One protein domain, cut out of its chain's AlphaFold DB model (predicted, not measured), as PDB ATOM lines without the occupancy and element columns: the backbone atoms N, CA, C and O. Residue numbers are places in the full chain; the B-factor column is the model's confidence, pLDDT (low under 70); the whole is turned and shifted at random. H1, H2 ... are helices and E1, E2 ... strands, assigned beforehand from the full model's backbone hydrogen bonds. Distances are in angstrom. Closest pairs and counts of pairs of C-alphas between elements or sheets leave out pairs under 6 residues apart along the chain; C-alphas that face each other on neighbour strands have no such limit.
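What this domain is: This is residues 3 to 106 of the 109 residues of an uncharacterized protein of Halorubrum persicum (UniProt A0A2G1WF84). A strongly twisted four-stranded sheet, E1 E2 E4 E5, curls like part of a barrel; the small two-stranded sheet E3 E6 meets it near Leu 46 and Val 98, and short H2 sits at one end between them. H1 and a long unnamed stretch lead into E1, with residues 14 to 19 sticking out. The 104 printed residues run H1 E1 E2 E3 E4 E5 H2 E6, mixed in class, under half of them in named elements. The larger sheet is mixed, order E1, E2, E4, E5; the smaller is antiparallel. The whole is compact, radius of gyration of the C-alphas 13.4 A, spans 35 by 29 by 29 A.

How they stand to each other: E2, residues 30 to 37, and E4, residues 58 to 66, are parallel, with N 35 and O 60 2.9 A apart. E5, residues 69 to 77, forms a hairpin with E4, N 63 to O 71 2.8 A. E1, residues 25 to 27, forms a hairpin with E2, N 27 to O 30 2.9 A. E3, residues 46 to 49, and E6, residues 95 to 98, are antiparallel, N 48 to O 96 2.9 A. The closest C-alphas of E3 and E4 are Leu 46 and Leu 61, 5.8 A. H2, residues 78 to 83, only grazes the larger sheet; its O i to N i+4 pairs are within hydrogen-bond range. Its closest C-alphas with E6 are Ile 81 and Tyr 96, 6.2 A. H1, residues 3 to 6, too short for such a pair, has 0 of 1 O i to N i+3 pairs within range; it is apart from E2.

Where its parts are: H1 begins at C-alpha 3 (126.136, 77.380, 66.367). E2 spans 22.1 A, E4 24.8 A and E5 24.9 A. E6 ends at C-alpha 98 (105.137, 80.663, 57.138).

The domain as a whole: The printed part has no cut. The links H1 to E1 and H2 to E6 are long. Residues 3 to 23 have pLDDT under 70.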
ATOM      1  N   VAL A   3     126.785  78.612  65.858       32.94
ATOM      2  CA  VAL A   3     126.136  77.380  66.367       32.94
ATOM      3  C   VAL A   3     126.592  77.034  67.791       32.94
ATOM      4  O   VAL A   3     125.792  76.625  68.626       32.94
ATOM      5  N   ALA A   4     127.869  77.271  68.109       31.95
ATOM      6  CA  ALA A   4     128.404  77.052  69.452       31.95
ATOM      7  C   ALA A   4     127.949  78.115  70.468       31.95
ATOM      8  O   ALA A   4     128.005  77.863  71.668       31.95
ATOM      9  N   LYS A   5     127.519  79.296  70.004       35.44
ATOM     10  CA  LYS A   5     127.047  80.387  70.866       35.44
ATOM     11  C   LYS A   5     125.580  80.178  71.257       35.44
ATOM     12  O   LYS A   5     125.262  80.349  72.425       35.44
ATOM     13  N   ALA A   6     124.747  79.681  70.337       45.66
ATOM     14  CA  ALA A   6     123.401  79.181  70.648       45.66
ATOM     15  C   ALA A   6     123.428  77.946  71.572       45.66
ATOM     16  O   ALA A   6     122.555  77.772  72.409       45.66
ATOM     17  N   ALA A   7     124.473  77.115  71.487       42.22
ATOM     18  CA  ALA A   7     124.680  76.001  72.417       42.22
ATOM     19  C   ALA A   7     125.214  76.425  73.806       42.22
ATOM     20  O   ALA A   7     125.424  75.567  74.660       42.22
ATOM     21  N   ARG A   8     125.512  77.718  74.013       39.03
ATOM     22  CA  ARG A   8     126.117  78.275  75.239       39.03
ATOM     23  C   ARG A   8     125.287  79.372  75.911       39.03
ATOM     24  O   ARG A   8     125.698  79.831  76.974       39.03
ATOM     25  N   SER A   9     124.174  79.812  75.324       46.69
ATOM     26  CA  SER A   9     123.161  80.565  76.072       46.69
ATOM     27  C   SER A   9     122.623  79.667  77.185       46.69
ATOM     28  O   SER A   9     122.558  78.455  76.982       46.69
ATOM     29  N   GLU A  10     122.294  80.233  78.349       45.75
ATOM     30  CA  GLU A  10     121.687  79.500  79.467       45.75
ATOM     31  C   GLU A  10     120.483  78.711  78.940       45.75
ATOM     32  O   GLU A  10     119.432  79.276  78.652       45.75
ATOM     33  N   MET A  11     120.682  77.414  78.698       45.44
ATOM     34  CA  MET A  11     119.621  76.520  78.267       45.44
ATOM     35  C   MET A  11     118.719  76.341  79.477       45.44
ATOM     36  O   MET A  11     119.165  75.773  80.476       45.44
ATOM     37  N   ASP A  12     117.475  76.810  79.393       50.12
ATOM     38  CA  ASP A  12     116.449  76.322  80.306       50.12
ATOM     39  C   ASP A  12     116.280  74.822  80.020       50.12
ATOM     40  O   ASP A  12     115.772  74.408  78.979       50.12
ATOM     41  N   ASP A  13     116.826  73.988  80.906       48.31
ATOM     42  CA  ASP A  13     116.831  72.530  80.786       48.31
ATOM     43  C   ASP A  13     115.556  71.895  81.360       48.31
ATOM     44  O   ASP A  13     115.397  70.667  81.363       48.31
ATOM     45  N   LYS A  14     114.615  72.725  81.827       47.31
ATOM     46  CA  LYS A  14     113.335  72.270  82.350       47.31
ATOM     47  C   LYS A  14     112.495  71.673  81.232       47.31
ATOM     48  O   LYS A  14     112.079  72.321  80.276       47.31
ATOM     49  N   ILE A  15     112.164  70.398  81.403       46.66
ATOM     50  CA  ILE A  15     111.220  69.702  80.536       46.66
ATOM     51  C   ILE A  15     109.809  70.174  80.893       46.66
ATOM     52  O   ILE A  15     109.159  69.644  81.798       46.66
ATOM     53  N   TYR A  16     109.308  71.164  80.163       51.09
ATOM     54  CA  TYR A  16     107.907  71.542  80.243       51.09
ATOM     55  C   TYR A  16     107.065  70.496  79.505       51.09
ATOM     56  O   TYR A  16     107.088  70.405  78.280       51.09
ATOM     57  N   VAL A  17     106.271  69.719  80.248       37.34
ATOM     58  CA  VAL A  17     105.402  68.633  79.730       37.34
ATOM     59  C   VAL A  17     104.425  69.113  78.634       37.34
ATOM     60  O   VAL A  17     103.854  68.303  77.907       37.34
ATOM     61  N   ARG A  18     104.246  70.434  78.480       42.38
ATOM     62  CA  ARG A  18     103.456  71.082  77.420       42.38
ATOM     63  C   ARG A  18     104.198  72.228  76.702       42.38
ATOM     64  O   ARG A  18     103.547  73.021  76.030       42.38
ATOM     65  N   GLY A  19     105.524  72.311  76.799       48.16
ATOM     66  CA  GLY A  19     106.345  73.389  76.222       48.16
ATOM     67  C   GLY A  19     106.476  74.639  77.106       48.16
ATOM     68  O   GLY A  19     105.711  74.809  78.055       48.16
ATOM     69  N   ASP A  20     107.467  75.466  76.776       55.31
ATOM     70  CA  ASP A  20     107.864  76.723  77.428       55.31
ATOM     71  C   ASP A  20     106.755  77.817  77.385       55.31
ATOM     72  O   ASP A  20     105.885  77.774  76.499       55.31
ATOM     73  N   PRO A  21     106.735  78.782  78.338       55.19
ATOM     74  CA  PRO A  21     105.847  79.957  78.350       55.19
ATOM     75  C   PRO A  21     105.945  80.960  77.172       55.19
ATOM     76  O   PRO A  21     105.203  81.947  77.185       55.19
ATOM     77  N   GLY A  22     106.768  80.736  76.146       60.38
ATOM     78  CA  GLY A  22     106.721  81.431  74.856       60.38
ATOM     79  C   GLY A  22     108.058  81.781  74.186       60.38
ATOM     80  O   GLY A  22     108.008  82.376  73.113       60.38
ATOM     81  N   HIS A  23     109.220  81.459  74.767       62.19
ATOM     82  CA  HIS A  23     110.526  81.574  74.098       62.19
ATOM     83  C   HIS A  23     111.565  80.647  74.746       62.19
ATOM     84  O   HIS A  23     111.721  80.632  75.957       62.19
ATOM     85  N   ASP A  24     112.324  79.920  73.933       71.25
ATOM     86  CA  ASP A  24     113.246  78.875  74.385       71.25
ATOM     87  C   ASP A  24     114.647  79.402  74.743       71.25
ATOM     88  O   ASP A  24     115.323  78.836  75.601       71.25
ATOM     89  N   LEU A  25     115.142  80.445  74.058       74.94
ATOM     90  CA  LEU A  25     116.490  80.984  74.300       74.94
ATOM     91  C   LEU A  25     116.682  82.424  73.795       74.94
ATOM     92  O   LEU A  25     115.967  82.898  72.909       74.94
ATOM     93  N   LEU A  26     117.702  83.100  74.337       75.44
ATOM     94  CA  LEU A  26     118.179  84.409  73.883       75.44
ATOM     95  C   LEU A  26     119.310  84.253  72.854       75.44
ATOM     96  O   LEU A  26     120.392  83.756  73.179       75.44
ATOM     97  N   VAL A  27     119.095  84.734  71.628       73.62
ATOM     98  CA  VAL A  27     120.108  84.769  70.558       73.62
ATOM     99  C   VAL A  27     120.363  86.212  70.161       73.62
ATOM    100  O   VAL A  27     119.473  86.871  69.646       73.62
ATOM    101  N   ALA A  28     121.595  86.694  70.355       78.56
ATOM    102  CA  ALA A  28     121.982  88.058  69.976       78.56
ATOM    103  C   ALA A  28     121.001  89.132  70.500       78.56
ATOM    104  O   ALA A  28     120.641  90.038  69.764       78.56
ATOM    105  N   GLU A  29     120.585  88.999  71.767       84.12
ATOM    106  CA  GLU A  29     119.621  89.880  72.460       84.12
ATOM    107  C   GLU A  29     118.155  89.751  72.008       84.12
ATOM    108  O   GLU A  29     117.289  90.382  72.603       84.12
ATOM    109  N   TYR A  30     117.856  88.869  71.051       83.69
ATOM    110  CA  TYR A  30     116.490  88.527  70.656       83.69
ATOM    111  C   TYR A  30     115.969  87.317  71.428       83.69
ATOM    112  O   TYR A  30     116.664  86.304  71.565       83.69
ATOM    113  N   THR A  31     114.726  87.397  71.894       90.62
ATOM    114  CA  THR A  31     113.982  86.240  72.399       90.62
ATOM    115  C   THR A  31     113.582  85.350  71.230       90.62
ATOM    116  O   THR A  31     113.073  85.829  70.215       90.62
ATOM    117  N   THR A  32     113.834  84.048  71.333       87.56
ATOM    118  CA  THR A  32     113.573  83.121  70.226       87.56
ATOM    119  C   THR A  32     112.757  81.920  70.670       87.56
ATOM    120  O   THR A  32     112.985  81.391  71.752       87.56
ATOM    121  N   ASP A  33     111.822  81.483  69.836       89.88
ATOM    122  CA  ASP A  33     111.000  80.286  70.027       89.88
ATOM    123  C   ASP A  33     111.295  79.285  68.898       89.88
ATOM    124  O   ASP A  33     111.264  79.615  67.711       89.88
ATOM    125  N   VAL A  34     111.643  78.052  69.256       89.81
ATOM    126  CA  VAL A  34     112.055  77.000  68.330       89.81
ATOM    127  C   VAL A  34     110.885  76.060  68.086       89.81
ATOM    128  O   VAL A  34     110.510  75.224  68.913       89.81
ATOM    129  N   LYS A  35     110.342  76.104  66.872       90.88
ATOM    130  CA  LYS A  35     109.348  75.129  66.428       90.88
ATOM    131  C   LYS A  35     110.038  73.952  65.766       90.88
ATOM    132  O   LYS A  35     110.814  74.096  64.824       90.88
ATOM    133  N   THR A  36     109.748  72.759  66.277       88.94
ATOM    134  CA  THR A  36     110.355  71.522  65.790       88.94
ATOM    135  C   THR A  36     109.350  70.688  65.011       88.94
ATOM    136  O   THR A  36     108.254  70.412  65.492       88.94
ATOM    137  N   THR A  37     109.762  70.209  63.840       86.75
ATOM    138  CA  THR A  37     109.017  69.225  63.047       86.75
ATOM    139  C   THR A  37     109.860  67.977  62.775       86.75
ATOM    140  O   THR A  37     111.090  68.000  62.874       86.75
ATOM    141  N   ALA A  38     109.205  66.858  62.465       84.56
ATOM    142  CA  ALA A  38     109.837  65.562  62.204       84.56
ATOM    143  C   ALA A  38     109.106  64.806  61.082       84.56
ATOM    144  O   ALA A  38     108.739  63.641  61.238       84.56
ATOM    145  N   THR A  39     108.830  65.501  59.979       79.50
ATOM    146  CA  THR A  39     108.160  64.940  58.803       79.50
ATOM    147  C   THR A  39     109.179  64.353  57.821       79.50
ATOM    148  O   THR A  39     110.384  64.533  57.949       79.50
ATOM    149  N   HIS A  40     108.705  63.647  56.795       82.31
ATOM    150  CA  HIS A  40     109.553  63.237  55.667       82.31
ATOM    151  C   HIS A  40     109.659  64.327  54.580       82.31
ATOM    152  O   HIS A  40     110.083  64.047  53.463       82.31
ATOM    153  N   ILE A  41     109.260  65.568  54.888       84.81
ATOM    154  CA  ILE A  41     109.174  66.672  53.928       84.81
ATOM    155  C   ILE A  41     110.531  67.374  53.822       84.81
ATOM    156  O   ILE A  41     111.147  67.749  54.820       84.81
ATOM    157  N   GLN A  42     111.012  67.582  52.596       85.81
ATOM    158  CA  GLN A  42     112.309  68.216  52.358       85.81
ATOM    159  C   GLN A  42     112.308  69.723  52.640       85.81
ATOM    160  O   GLN A  42     113.355  70.256  53.001       85.81
ATOM    161  N   GLN A  43     111.169  70.393  52.512       92.06
ATOM    162  CA  GLN A  43     110.991  71.830  52.722       92.06
ATOM    163  C   GLN A  43     109.759  72.040  53.611       92.06
ATOM    164  O   GLN A  43     108.674  72.278  53.097       92.06
ATOM    165  N   PRO A  44     109.872  71.784  54.926       93.75
ATOM    166  CA  PRO A  44     108.745  71.974  55.823       93.75
ATOM    167  C   PRO A  44     108.506  73.464  56.075       93.75
ATOM    168  O   PRO A  44     109.466  74.227  56.196       93.75
ATOM    169  N   ASP A  45     107.240  73.821  56.239       95.62
ATOM    170  CA  ASP A  45     106.817  75.154  56.660       95.62
ATOM    171  C   ASP A  45     106.994  75.338  58.172       95.62
ATOM    172  O   ASP A  45     106.995  74.373  58.952       95.62
ATOM    173  N   LEU A  46     107.126  76.594  58.596       95.06
ATOM    174  CA  LEU A  46     107.107  76.962  60.006       95.06
ATOM    175  C   LEU A  46     105.654  77.106  60.460       95.06
ATOM    176  O   LEU A  46     104.906  77.921  59.931       95.06
ATOM    177  N   ILE A  47     105.270  76.319  61.463       93.81
ATOM    178  CA  ILE A  47     103.909  76.281  62.002       93.81
ATOM    179  C   ILE A  47     103.946  76.767  63.450       93.81
ATOM    180  O   ILE A  47     104.587  76.145  64.302       93.81
ATOM    181  N   VAL A  48     103.227  77.853  63.733       92.81
ATOM    182  CA  VAL A  48     103.109  78.444  65.071       92.81
ATOM    183  C   VAL A  48     101.643  78.402  65.520       92.81
ATOM    184  O   VAL A  48     100.791  79.028  64.887       92.81
ATOM    185  N   PRO A  49     101.309  77.680  66.603       91.00
ATOM    186  CA  PRO A  49      99.945  77.640  67.121       91.00
ATOM    187  C   PRO A  49      99.424  79.010  67.561       91.00
ATOM    188  O   PRO A  49     100.124  79.763  68.235       91.00
ATOM    189  N   THR A  50      98.166  79.310  67.228       90.25
ATOM    190  CA  THR A  50      97.493  80.568  67.624       90.25
ATOM    191  C   THR A  50      96.983  80.570  69.066       90.25
ATOM    192  O   THR A  50      96.595  81.609  69.593       90.25
ATOM    193  N   ASP A  51      96.947  79.406  69.717       84.00
ATOM    194  CA  ASP A  51      96.408  79.237  71.070       84.00
ATOM    195  C   ASP A  51      97.370  79.707  72.171       84.00
ATOM    196  O   ASP A  51      97.042  79.644  73.358       84.00
ATOM    197  N   ARG A  52      98.548  80.205  71.781       79.69
ATOM    198  CA  ARG A  52      99.545  80.794  72.672       79.69
ATOM    199  C   ARG A  52      99.791  82.246  72.312       79.69
ATOM    200  O   ARG A  52      99.748  82.641  71.150       79.69
ATOM    201  N   LYS A  53     100.102  83.038  73.336       85.00
ATOM    202  CA  LYS A  53     100.574  84.404  73.137       85.00
ATOM    203  C   LYS A  53     101.927  84.353  72.427       85.00
ATOM    204  O   LYS A  53     102.858  83.740  72.939       85.00
ATOM    205  N   LEU A  54     102.021  85.034  71.293       89.19
ATOM    206  CA  LEU A  54     103.284  85.287  70.613       89.19
ATOM    207  C   LEU A  54     104.100  86.270  71.461       89.19
ATOM    208  O   LEU A  54     103.660  87.397  71.697       89.19
ATOM    209  N   SER A  55     105.245  85.833  71.980       88.50
ATOM    210  CA  SER A  55     106.122  86.654  72.832       88.50
ATOM    211  C   SER A  55     107.584  86.651  72.400       88.50
ATOM    212  O   SER A  55     108.319  87.512  72.869       88.50
ATOM    213  N   ALA A  56     107.985  85.738  71.513       89.94
ATOM    214  CA  ALA A  56     109.315  85.735  70.925       89.94
ATOM    215  C   ALA A  56     109.446  86.792  69.818       89.94
ATOM    216  O   ALA A  56     108.489  87.048  69.072       89.94
ATOM    217  N   ASP A  57     110.650  87.348  69.702       92.94
ATOM    218  CA  ASP A  57     111.065  88.217  68.603       92.94
ATOM    219  C   ASP A  57     111.307  87.405  67.324       92.94
ATOM    220  O   ASP A  57     110.953  87.853  66.233       92.94
ATOM    221  N   LEU A  58     111.883  86.201  67.459       93.38
ATOM    222  CA  LEU A  58     112.207  85.301  66.348       93.38
ATOM    223  C   LEU A  58     111.610  83.905  66.554       93.38
ATOM    224  O   LEU A  58     111.675  83.337  67.640       93.38
ATOM    225  N   TYR A  59     111.131  83.304  65.471       93.31
ATOM    226  CA  TYR A  59     110.651  81.927  65.435       93.31
ATOM    227  C   TYR A  59     111.552  81.104  64.519       93.31
ATOM    228  O   TYR A  59     111.683  81.406  63.334       93.31
ATOM    229  N   ILE A  60     112.195  80.071  65.060       93.75
ATOM    230  CA  ILE A  60     113.190  79.260  64.348       93.75
ATOM    231  C   ILE A  60     112.601  77.887  64.036       93.75
ATOM    232  O   ILE A  60     112.124  77.186  64.927       93.75
ATOM    233  N   LEU A  61     112.698  77.456  62.776       94.19
ATOM    234  CA  LEU A  61     112.283  76.118  62.367       94.19
ATOM    235  C   LEU A  61     113.440  75.120  62.471       94.19
ATOM    236  O   LEU A  61     114.407  75.160  61.701       94.19
ATOM    237  N   ALA A  62     113.298  74.156  63.378       92.44
ATOM    238  CA  ALA A  62     114.167  72.993  63.487       92.44
ATOM    239  C   ALA A  62     113.505  71.758  62.854       92.44
ATOM    240  O   ALA A  62     112.388  71.374  63.198       92.44
ATOM    241  N   HIS A  63     114.209  71.080  61.945       89.88
ATOM    242  CA  HIS A  63     113.730  69.845  61.325       89.88
ATOM    243  C   HIS A  63     114.566  68.644  61.771       89.88
ATOM    244  O   HIS A  63     115.759  68.541  61.461       89.88
ATOM    245  N   ARG A  64     113.929  67.699  62.474       89.75
ATOM    246  CA  ARG A  64     114.529  66.416  62.841       89.75
ATOM    247  C   ARG A  64     114.484  65.446  61.659       89.75
ATOM    248  O   ARG A  64     113.473  64.797  61.419       89.75
ATOM    249  N   ILE A  65     115.619  65.302  60.981       87.31
ATOM    250  CA  ILE A  65     115.784  64.454  59.789       87.31
ATOM    251  C   ILE A  65     116.161  62.998  60.108       87.31
ATOM    252  O   ILE A  65     116.064  62.131  59.247       87.31
ATOM    253  N   ALA A  66     116.623  62.712  61.329       82.81
ATOM    254  CA  ALA A  66     116.840  61.353  61.839       82.81
ATOM    255  C   ALA A  66     116.859  61.366  63.377       82.81
ATOM    256  O   ALA A  66     116.834  62.436  63.979       82.81
ATOM    257  N   GLY A  67     116.976  60.195  64.015       83.50
ATOM    258  CA  GLY A  67     116.841  60.026  65.473       83.50
ATOM    259  C   GLY A  67     117.467  61.135  66.333       83.50
ATOM    260  O   GLY A  67     116.776  61.719  67.161       83.50
ATOM    261  N   ARG A  68     118.743  61.475  66.100       83.19
ATOM    262  CA  ARG A  68     119.441  62.597  66.766       83.19
ATOM    263  C   ARG A  68     120.001  63.643  65.794       83.19
ATOM    264  O   ARG A  68     120.875  64.416  66.166       83.19
ATOM    265  N   LYS A  69     119.551  63.645  64.535       85.69
ATOM    266  CA  LYS A  69     120.016  64.611  63.529       85.69
ATOM    267  C   LYS A  69     118.950  65.673  63.321       85.69
ATOM    268  O   LYS A  69     117.836  65.355  62.906       85.69
ATOM    269  N   ILE A  70     119.325  66.915  63.590       87.94
ATOM    270  CA  ILE A  70     118.493  68.102  63.411       87.94
ATOM    271  C   ILE A  70     119.218  69.026  62.438       87.94
ATOM    272  O   ILE A  70     120.440  69.154  62.499       87.94
ATOM    273  N   ARG A  71     118.465  69.660  61.544       89.88
ATOM    274  CA  ARG A  71     118.928  70.813  60.770       89.88
ATOM    275  C   ARG A  71     118.072  72.022  61.131       89.88
ATOM    276  O   ARG A  71     116.861  71.877  61.304       89.88
ATOM    277  N   LEU A  72     118.690  73.191  61.220       91.50
ATOM    278  CA  LEU A  72     117.955  74.451  61.254       91.50
ATOM    279  C   LEU A  72     117.594  74.811  59.811       91.50
ATOM    280  O   LEU A  72     118.447  74.727  58.929       91.50
ATOM    281  N   VAL A  73     116.320  75.100  59.566       93.62
ATOM    282  CA  VAL A  73     115.781  75.311  58.217       93.62
ATOM    283  C   VAL A  73     115.795  76.793  57.862       93.62
ATOM    284  O   VAL A  73     116.270  77.158  56.793       93.62
ATOM    285  N   GLY A  74     115.325  77.630  58.780       95.12
ATOM    286  CA  GLY A  74     115.190  79.069  58.606       95.12
ATOM    287  C   GLY A  74     114.489  79.687  59.810       95.12
ATOM    288  O   GLY A  74     114.208  78.987  60.792       95.12
ATOM    289  N   TRP A  75     114.224  80.984  59.737       95.69
ATOM    290  CA  TRP A  75     113.544  81.734  60.787       95.69
ATOM    291  C   TRP A  75     112.584  82.778  60.210       95.69
ATOM    292  O   TRP A  75     112.685  83.145  59.042       95.69
ATOM    293  N   ALA A  76     111.652  83.242  61.037       96.75
ATOM    294  CA  ALA A  76     110.757  84.360  60.753       96.75
ATOM    295  C   ALA A  76     110.688  85.277  61.981       96.75
ATOM    296  O   ALA A  76     110.800  84.797  63.113       96.75
ATOM    297  N   ASP A  77     110.540  86.583  61.776       95.56
ATOM    298  CA  ASP A  77     110.322  87.518  62.881       95.56
ATOM    299  C   ASP A  77     108.858  87.534  63.336       95.56
ATOM    300  O   ASP A  77     107.954  87.020  62.673       95.56
ATOM    301  N   HIS A  78     108.632  88.140  64.498       94.69
ATOM    302  CA  HIS A  78     107.308  88.323  65.076       94.69
ATOM    303  C   HIS A  78     106.301  88.944  64.098       94.69
ATOM    304  O   HIS A  78     105.177  88.454  64.007       94.69
ATOM    305  N   CYS A  79     106.703  89.985  63.361       95.31
ATOM    306  CA  CYS A  79     105.836  90.690  62.417       95.31
ATOM    307  C   CYS A  79     105.364  89.759  61.297       95.31
ATOM    308  O   CYS A  79     104.171  89.689  61.015       95.31
ATOM    309  N   THR A  80     106.286  88.975  60.736       96.62
ATOM    310  CA  THR A  80     106.010  87.974  59.703       96.62
ATOM    311  C   THR A  80     104.971  86.967  60.191       96.62
ATOM    312  O   THR A  80     104.025  86.669  59.470       96.62
ATOM    313  N   ILE A  81     105.094  86.482  61.435       94.94
ATOM    314  CA  ILE A  81     104.098  85.569  62.020       94.94
ATOM    315  C   ILE A  81     102.738  86.256  62.181       94.94
ATOM    316  O   ILE A  81     101.713  85.661  61.854       94.94
ATOM    317  N   THR A  82     102.707  87.486  62.700       93.25
ATOM    318  CA  THR A  82     101.448  88.196  62.979       93.25
ATOM    319  C   THR A  82     100.717  88.672  61.729       93.25
ATOM    320  O   THR A  82      99.498  88.829  61.782       93.25
ATOM    321  N   ASP A  83     101.436  88.870  60.623       94.94
ATOM    322  CA  ASP A  83     100.868  89.266  59.332       94.94
ATOM    323  C   ASP A  83     100.244  88.077  58.578       94.94
ATOM    324  O   ASP A  83      99.454  88.271  57.649       94.94
ATOM    325  N   CYS A  84     100.542  86.835  58.980       93.81
ATOM    326  CA  CYS A  84      99.911  85.651  58.405       93.81
ATOM    327  C   CYS A  84      98.420  85.569  58.770       93.81
ATOM    328  O   CYS A  84      98.040  85.609  59.942       93.81
ATOM    329  N   GLU A  85      97.568  85.298  57.776       95.44
ATOM    330  CA  GLU A  85      96.200  84.847  58.040       95.44
ATOM    331  C   GLU A  85      96.233  83.420  58.623       95.44
ATOM    332  O   GLU A  85      96.751  82.506  57.967       95.44
ATOM    333  N   PRO A  86      95.694  83.185  59.834       95.00
ATOM    334  CA  PRO A  86      95.760  81.866  60.444       95.00
ATOM    335  C   PRO A  86      94.932  80.820  59.691       95.00
ATOM    336  O   PRO A  86      93.779  81.060  59.327       95.00
ATOM    337  N   LYS A  87      95.476  79.610  59.542       95.81
ATOM    338  CA  LYS A  87      94.834  78.490  58.834       95.81
ATOM    339  C   LYS A  87      94.706  77.268  59.728       95.81
ATOM    340  O   LYS A  87      95.500  77.058  60.641       95.81
ATOM    341  N   ARG A  88      93.689  76.438  59.473       92.69
ATOM    342  CA  ARG A  88      93.502  75.162  60.183       92.69
ATOM    343  C   ARG A  88      94.335  74.060  59.543       92.69
ATOM    344  O   ARG A  88      93.787  73.114  58.995       92.69
ATOM    345  N   GLU A  89      95.651  74.224  59.570       85.44
ATOM    346  CA  GLU A  89      96.599  73.276  58.991       85.44
ATOM    347  C   GLU A  89      97.892  73.231  59.818       85.44
ATOM    348  O   GLU A  89      98.359  74.277  60.270       85.44
ATOM    349  N   PRO A  90      98.493  72.048  60.030       84.50
ATOM    350  CA  PRO A  90      97.931  70.725  59.776       84.50
ATOM    351  C   PRO A  90      96.838  70.371  60.802       84.50
ATOM    352  O   PRO A  90      96.915  70.728  61.978       84.50
ATOM    353  N   GLY A  91      95.830  69.610  60.374       87.62
ATOM    354  CA  GLY A  91      94.752  69.146  61.255       87.62
ATOM    355  C   GLY A  91      93.633  70.173  61.426       87.62
ATOM    356  O   GLY A  91      93.179  70.755  60.454       87.62
ATOM    357  N   SER A  92      93.115  70.341  62.644       88.81
ATOM    358  CA  SER A  92      91.963  71.221  62.921       88.81
ATOM    359  C   SER A  92      92.308  72.450  63.765       88.81
ATOM    360  O   SER A  92      91.465  73.342  63.919       88.81
ATOM    361  N   GLN A  93      93.523  72.505  64.315       89.12
ATOM    362  CA  GLN A  93      94.010  73.625  65.110       89.12
ATOM    363  C   GLN A  93      94.380  74.796  64.203       89.12
ATOM    364  O   GLN A  93      94.911  74.594  63.118       89.12
ATOM    365  N   LEU A  94      94.068  76.010  64.651       93.06
ATOM    366  CA  LEU A  94      94.399  77.232  63.935       93.06
ATOM    367  C   LEU A  94      95.870  77.595  64.196       93.06
ATOM    368  O   LEU A  94      96.275  77.728  65.354       93.06
ATOM    369  N   ASN A  95      96.644  77.761  63.129       94.38
ATOM    370  CA  ASN A  95      98.074  78.048  63.167       94.38
ATOM    371  C   ASN A  95      98.414  79.223  62.245       94.38
ATOM    372  O   ASN A  95      97.807  79.384  61.185       94.38
ATOM    373  N   TYR A  96      99.420  80.000  62.628       95.81
ATOM    374  CA  TYR A  96     100.181  80.825  61.696       95.81
ATOM    375  C   TYR A  96     101.145  79.912  60.933       95.81
ATOM    376  O   TYR A  96     101.805  79.064  61.543       95.81
ATOM    377  N   ILE A  97     101.190  80.047  59.609       95.62
ATOM    378  CA  ILE A  97     102.001  79.195  58.734       95.62
ATOM    379  C   ILE A  97     102.851  80.100  57.858       95.62
ATOM    380  O   ILE A  97     102.304  80.835  57.040       95.62
ATOM    381  N   VAL A  98     104.169  80.005  58.019       96.81
ATOM    382  CA  VAL A  98     105.137  80.663  57.138       96.81
ATOM    383  C   VAL A  98     105.703  79.614  56.182       96.81
ATOM    384  O   VAL A  98     106.355  78.669  56.652       96.81
ATOM    385  N   PRO A  99     105.453  79.747  54.866       95.81
ATOM    386  CA  PRO A  99     105.999  78.854  53.855       95.81
ATOM    387  C   PRO A  99     107.522  78.771  53.915       95.81
ATOM    388  O   PRO A  99     108.197  79.765  54.185       95.81
ATOM    389  N   PHE A 100     108.086  77.602  53.600       95.06
ATOM    390  CA  PHE A 100     109.541  77.405  53.560       95.06
ATOM    391  C   PHE A 100     110.284  78.493  52.761       95.06
ATOM    392  O   PHE A 100     111.355  78.937  53.165       95.06
ATOM    393  N   GLU A 101     109.724  78.908  51.628       96.12
ATOM    394  CA  GLU A 101     110.303  79.898  50.710       96.12
ATOM    395  C   GLU A 101     110.315  81.336  51.243       96.12
ATOM    396  O   GLU A 101     111.076  82.162  50.744       96.12
ATOM    397  N   GLU A 102     109.525  81.618  52.279       96.50
ATOM    398  CA  GLU A 102     109.476  82.917  52.956       96.50
ATOM    399  C   GLU A 102     110.387  82.964  54.193       96.50
ATOM    400  O   GLU A 102     110.637  84.035  54.750       96.50
ATOM    401  N   LEU A 103     110.929  81.814  54.615       96.06
ATOM    402  CA  LEU A 103     111.846  81.753  55.746       96.06
ATOM    403  C   LEU A 103     113.167  82.444  55.424       96.06
ATOM    404  O   LEU A 103     113.826  82.179  54.416       96.06
ATOM    405  N   GLN A 104     113.619  83.261  56.368       96.12
ATOM    406  CA  GLN A 104     114.953  83.824  56.329       96.12
ATOM    407  C   GLN A 104     115.995  82.722  56.581       96.12
ATOM    408  O   GLN A 104     115.812  81.872  57.463       96.12
ATOM    409  N   PRO A 105     117.110  82.709  55.830       92.88
ATOM    410  CA  PRO A 105     118.144  81.700  55.999       92.88
ATOM    411  C   PRO A 105     118.843  81.852  57.354       92.88
ATOM    412  O   PRO A 105     119.032  82.957  57.865       92.88
ATOM    413  N   ILE A 106     119.282  80.727  57.923       87.50
ATOM    414  CA  ILE A 106     120.110  80.727  59.132       87.50
ATOM    415  C   ILE A 106     121.513  81.243  58.767       87.50
ATOM    416  O   ILE A 106     122.172  80.620  57.927       87.50
TER     417      ILE A 106